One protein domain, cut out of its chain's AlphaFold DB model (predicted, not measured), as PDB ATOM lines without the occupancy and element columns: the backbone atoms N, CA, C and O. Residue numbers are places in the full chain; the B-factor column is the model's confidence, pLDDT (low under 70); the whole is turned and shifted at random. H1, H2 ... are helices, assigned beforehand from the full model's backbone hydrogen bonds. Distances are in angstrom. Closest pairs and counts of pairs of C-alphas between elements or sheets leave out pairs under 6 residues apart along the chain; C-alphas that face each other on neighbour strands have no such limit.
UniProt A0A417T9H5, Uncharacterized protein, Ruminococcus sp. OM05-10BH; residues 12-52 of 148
ATOM      1  N   ASP A  12     267.173 277.247 279.790       87.69
ATOM      2  CA  ASP A  12     266.953 278.634 279.378       87.69
ATOM      3  C   ASP A  12     265.776 279.244 280.148       87.69
ATOM      4  O   ASP A  12     265.881 280.343 280.692       87.69
ATOM      5  N   ASP A  13     264.685 278.487 280.302       88.69
ATOM      6  CA  ASP A  13     263.511 278.945 281.048       88.69
ATOM      7  C   ASP A  13     263.818 279.144 282.539       88.69
ATOM      8  O   ASP A  13     263.345 280.121 283.124       88.69
ATOM      9  N   LEU A  14     264.625 278.255 283.133       89.50
ATOM     10  CA  LEU A  14     265.096 278.367 284.516       89.50
ATOM     11  C   LEU A  14     266.047 279.554 284.706       89.50
ATOM     12  O   LEU A  14     265.956 280.252 285.713       89.50
ATOM     13  N   SER A  15     266.927 279.816 283.739       88.56
ATOM     14  CA  SER A  15     267.873 280.940 283.793       88.56
ATOM     15  C   SER A  15     267.147 282.279 283.784       88.56
ATOM     16  O   SER A  15     267.494 283.191 284.525       88.56
ATOM     17  N   VAL A  16     266.067 282.379 283.015       88.81
ATOM     18  CA  VAL A  16     265.263 283.597 283.000       88.81
ATOM     19  C   VAL A  16     264.446 283.755 284.298       88.81
ATOM     20  O   VAL A  16     264.270 284.886 284.740       88.81
ATOM     21  N   ILE A  17     264.012 282.671 284.965       87.25
ATOM     22  CA  ILE A  17     263.429 282.764 286.328       87.25
ATOM     23  C   ILE A  17     264.469 283.303 287.310       87.25
ATOM     24  O   ILE A  17     264.165 284.172 288.120       87.25
ATOM     25  N   TYR A  18     265.701 282.804 287.235       87.62
ATOM     26  CA  TYR A  18     266.792 283.261 288.085       87.62
ATOM     27  C   TYR A  18     267.062 284.767 287.914       87.62
ATOM     28  O   TYR A  18     267.142 285.493 288.905       87.62
ATOM     29  N   ASP A  19     267.089 285.263 286.676       86.75
ATOM     30  CA  ASP A  19     267.211 286.698 286.395       86.75
ATOM     31  C   ASP A  19     266.012 287.509 286.914       86.75
ATOM     32  O   ASP A  19     266.181 288.633 287.390       86.75
ATOM     33  N   GLU A  20     264.794 286.970 286.830       87.19
ATOM     34  CA  GLU A  20     263.590 287.612 287.370       87.19
ATOM     35  C   GLU A  20     263.634 287.714 288.897       87.19
ATOM     36  O   GLU A  20     263.326 288.773 289.442       87.19
ATOM     37  N   LEU A  21     264.085 286.664 289.589       85.88
ATOM     38  CA  LEU A  21     264.259 286.672 291.045       85.88
ATOM     39  C   LEU A  21     265.269 287.739 291.494       85.88
ATOM     40  O   LEU A  21     265.047 288.394 292.513       85.88
ATOM     41  N   HIS A  22     266.326 287.959 290.710       85.56
ATOM     42  CA  HIS A  22     267.269 289.065 290.904       85.56
ATOM     43  C   HIS A  22     266.626 290.431 290.667       85.56
ATOM     44  O   HIS A  22     266.711 291.317 291.514       85.56
ATOM     45  N   ARG A  23     265.919 290.614 289.545       85.06
ATOM     46  CA  ARG A  23     265.241 291.889 289.230       85.06
ATOM     47  C   ARG A  23     264.174 292.266 290.255       85.06
ATOM     48  O   ARG A  23     263.964 293.449 290.502       85.06
ATOM     49  N   CYS A  24     263.504 291.278 290.840       86.62
ATOM     50  CA  CYS A  24     262.507 291.479 291.887       86.62
ATOM     51  C   CYS A  24     263.116 291.646 293.290       86.62
ATOM     52  O   CYS A  24     262.361 291.827 294.243       86.62
ATOM     53  N   GLY A  25     264.444 291.584 293.435       83.00
ATOM     54  CA  GLY A  25     265.140 291.749 294.714       83.00
ATOM     55  C   GLY A  25     264.960 290.582 295.690       83.00
ATOM     56  O   GLY A  25     265.238 290.733 296.875       83.00
ATOM     57  N   VAL A  26     264.479 289.430 295.211       83.38
ATOM     58  CA  VAL A  26     264.337 288.206 296.017       83.38
ATOM     59  C   VAL A  26     265.698 287.544 296.215       83.38
ATOM     60  O   VAL A  26     265.998 287.047 297.298       83.38
ATOM     61  N   LEU A  27     266.534 287.561 295.175       78.31
ATOM     62  CA  LEU A  27     267.941 287.184 295.253       78.31
ATOM     63  C   LEU A  27     268.799 288.448 295.250       78.31
ATOM     64  O   LEU A  27     268.593 289.340 294.432       78.31
ATOM     65  N   VAL A  28     269.746 288.516 296.184       76.00
ATOM     66  CA  VAL A  28     270.612 289.691 296.390       76.00
ATOM     67  C   VAL A  28     272.015 289.466 295.809       76.00
ATOM     68  O   VAL A  28     272.664 290.415 295.380       76.00
ATOM     69  N   GLU A  29     272.480 288.214 295.745       80.94
ATOM     70  CA  GLU A  29     273.833 287.863 295.294       80.94
ATOM     71  C   GLU A  29     273.835 287.021 294.016       80.94
ATOM     72  O   GLU A  29     273.121 286.022 293.898       80.94
ATOM     73  N   TYR A  30     274.684 287.397 293.057       77.12
ATOM     74  CA  TYR A  30     274.853 286.648 291.816       77.12
ATOM     75  C   TYR A  30     275.715 285.398 292.039       77.12
ATOM     76  O   TYR A  30     276.938 285.473 292.094       77.12
ATOM     77  N   GLN A  31     275.075 284.229 292.072       82.38
ATOM     78  CA  GLN A  31     275.709 282.904 292.090       82.38
ATOM     79  C   GLN A  31     275.481 282.146 290.770       82.38
ATOM     80  O   GLN A  31     275.125 280.970 290.746       82.38
ATOM     81  N   THR A  32     275.669 282.823 289.632       82.00
ATOM     82  CA  THR A  32     275.302 282.308 288.297       82.00
ATOM     83  C   THR A  32     275.984 280.982 287.943       82.00
ATOM     84  O   THR A  32     275.370 280.117 287.318       82.00
ATOM     85  N   ALA A  33     277.242 280.791 288.353       81.19
ATOM     86  CA  ALA A  33     277.979 279.553 288.093       81.19
ATOM     87  C   ALA A  33     277.390 278.358 288.865       81.19
ATOM     88  O   ALA A  33     277.157 277.297 288.277       81.19
ATOM     89  N   ASP A  34     277.095 278.550 290.152       85.25
ATOM     90  CA  ASP A  34     276.505 277.518 291.006       85.25
ATOM     91  C   ASP A  34     275.064 277.213 290.597       85.25
ATOM     92  O   ASP A  34     274.696 276.043 290.472       85.25
ATOM     93  N   PHE A  35     274.284 278.248 290.271       87.69
ATOM     94  CA  PHE A  35     272.950 278.089 289.704       87.69
ATOM     95  C   PHE A  35     272.992 277.248 288.429       87.69
ATOM     96  O   PHE A  35     272.267 276.262 288.320       87.69
ATOM     97  N   HIS A  36     273.867 277.574 287.471       85.69
ATOM     98  CA  HIS A  36     273.919 276.830 286.215       85.69
ATOM     99  C   HIS A  36     274.315 275.361 286.437       85.69
ATOM    100  O   HIS A  36     273.763 274.469 285.778       85.69
ATOM    101  N   LYS A  37     275.239 275.089 287.368       87.25
ATOM    102  CA  LYS A  37     275.620 273.725 287.753       87.25
ATOM    103  C   LYS A  37     274.420 272.955 288.313       87.25
ATOM    104  O   LYS A  37     274.092 271.891 287.794       87.25
ATOM    105  N   GLN A  38     273.724 273.519 289.296       88.19
ATOM    106  CA  GLN A  38     272.563 272.879 289.920       88.19
ATOM    107  C   GLN A  38     271.384 272.733 288.951       88.19
ATOM    108  O   GLN A  38     270.746 271.685 288.914       88.19
ATOM    109  N   ALA A  39     271.126 273.734 288.107       88.50
ATOM    110  CA  ALA A  39     270.065 273.700 287.104       88.50
ATOM    111  C   ALA A  39     270.289 272.591 286.066       88.50
ATOM    112  O   ALA A  39     269.333 271.951 285.635       88.50
ATOM    113  N   LYS A  40     271.543 272.311 285.684       86.38
ATOM    114  CA  LYS A  40     271.878 271.180 284.802       86.38
ATOM    115  C   LYS A  40     271.519 269.839 285.439       86.38
ATOM    116  O   LYS A  40     270.870 269.015 284.790       86.38
ATOM    117  N   ASP A  41     271.908 269.637 286.694       85.62
ATOM    118  CA  ASP A  41     271.606 268.407 287.430       85.62
ATOM    119  C   ASP A  41     270.100 268.252 287.662       85.62
ATOM    120  O   ASP A  41     269.537 267.180 287.422       85.62
ATOM    121  N   TYR A  42     269.430 269.345 288.021       87.19
ATOM    122  CA  TYR A  42     267.985 269.405 288.178       87.19
ATOM    123  C   TYR A  42     267.254 269.055 286.881       87.19
ATOM    124  O   TYR A  42     266.429 268.149 286.873       87.19
ATOM    125  N   VAL A  43     267.586 269.703 285.758       86.56
ATOM    126  CA  VAL A  43     266.953 269.425 284.460       86.56
ATOM    127  C   VAL A  43     267.184 267.979 284.037       86.56
ATOM    128  O   VAL A  43     266.275 267.353 283.497       86.56
ATOM    129  N   LYS A  44     268.361 267.408 284.310       80.94
ATOM    130  CA  LYS A  44     268.633 265.989 284.048       80.94
ATOM    131  C   LYS A  44     267.699 265.074 284.845       80.94
ATOM    132  O   LYS A  44     267.200 264.100 284.286       80.94
ATOM    133  N   GLN A  45     267.448 265.368 286.119       78.06
ATOM    134  CA  GLN A  45     266.511 264.602 286.950       78.06
ATOM    135  C   GLN A  45     265.052 264.842 286.539       78.06
ATOM    136  O   GLN A  45     264.297 263.890 286.357       78.06
ATOM    137  N   ALA A  46     264.670 266.095 286.303       79.56
ATOM    138  CA  ALA A  46     263.333 266.478 285.870       79.56
ATOM    139  C   ALA A  46     262.977 265.859 284.514       79.56
ATOM    140  O   ALA A  46     261.859 265.391 284.345       79.56
ATOM    141  N   LYS A  47     263.926 265.766 283.573       76.00
ATOM    142  CA  LYS A  47     263.729 265.035 282.312       76.00
ATOM    143  C   LYS A  47     263.433 263.565 282.548       76.00
ATOM    144  O   LYS A  47     262.492 263.062 281.962       76.00
ATOM    145  N   LYS A  48     264.136 262.889 283.460       66.50
ATOM    146  CA  LYS A  48     263.805 261.494 283.804       66.50
ATOM    147  C   LYS A  48     262.379 261.353 284.337       66.50
ATOM    148  O   LYS A  48     261.714 260.380 284.021       66.50
ATOM    149  N   ILE A  49     261.892 262.318 285.111       65.38
ATOM    150  CA  ILE A  49     260.527 262.285 285.651       65.38
ATOM    151  C   ILE A  49     259.498 262.593 284.551       65.38
ATOM    152  O   ILE A  49     258.538 261.849 284.373       65.38
ATOM    153  N   VAL A  50     259.716 263.666 283.789       65.19
ATOM    154  CA  VAL A  50     258.794 264.170 282.757       65.19
ATOM    155  C   VAL A  50     258.754 263.265 281.524       65.19
ATOM    156  O   VAL A  50     257.696 263.079 280.933       65.19
ATOM    157  N   GLU A  51     259.886 262.679 281.142       65.50
ATOM    158  CA  GLU A  51     260.017 261.767 279.998       65.50
ATOM    159  C   GLU A  51     259.796 260.294 280.401       65.50
ATOM    160  O   GLU A  51     259.945 259.407 279.565       65.50
ATOM    161  N   GLY A  52     259.429 260.009 281.661       55.97
ATOM    162  CA  GLY A  52     259.093 258.657 282.130       55.97
ATOM    163  C   GLY A  52     260.287 257.710 282.324       55.97
ATOM    164  O   GLY A  52     260.099 256.510 282.471       55.97
TER     165      GLY A  52
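AT A GLANCE: This is residues 12 to 52 of the 148 residues of an uncharacterized protein of Ruminococcus sp. OM05-10BH (UniProt A0A417T9H5). A longer helix, H2, and a shorter one, H1, make an open, loosely closed triangle with the link between them: H1 folds back toward H2 and comes nearest to it near the middle of H2, while residues 44 to 52, mostly the last part of H2, stick out beyond and add to the length. The printed part has 41 residues with two named helices, H1 then H2 along the chain, and no named strand; its class is all helix. The whole is loose, with a radius of gyration of the C-alphas of 11.8 A, and spans 36 by 17 by 14 A.

IN THESE COORDINATES: H2, residues 32 to 50, is 25.1 A long from first to last C-alpha, from C-alpha 32 at (275.302, 282.308, 288.297) to C-alpha 50 at (258.794, 264.170, 282.757). It has a kink of 25 degrees near residue 44. H1, residues 12 to 23, is 16.6 A long and begins with C-alpha 12 at (266.953, 278.634, 279.378).

HOW THE PARTS SIT: H2 and H1 are close but not clearly touching, with 2 pairs of C-alphas within 8 A. Their closest C-alphas, those of Ala 39 and Leu 14, are 7.3 A apart. Their lines stand at a steep tilt of 45 degrees, and they run opposite ways. Their centres are 13.9 A apart. In both H1 and H2 every O i to N i+4 pair is within hydrogen-bond range.

THE WHOLE: The C-alphas farthest apart, those of Val 28 and Gly 52, are 36.0 A from each other. Residues 44 to 52, of which 44 to 50 belong to H2, stand free; the body without them spans 25 by 17 by 10 A. The link from H1 to H2, 8 residues, is short but not tight. The printed part has no cut. The mean pLDDT of the printed part is 82.0, and residues 48 to 52 are under 70.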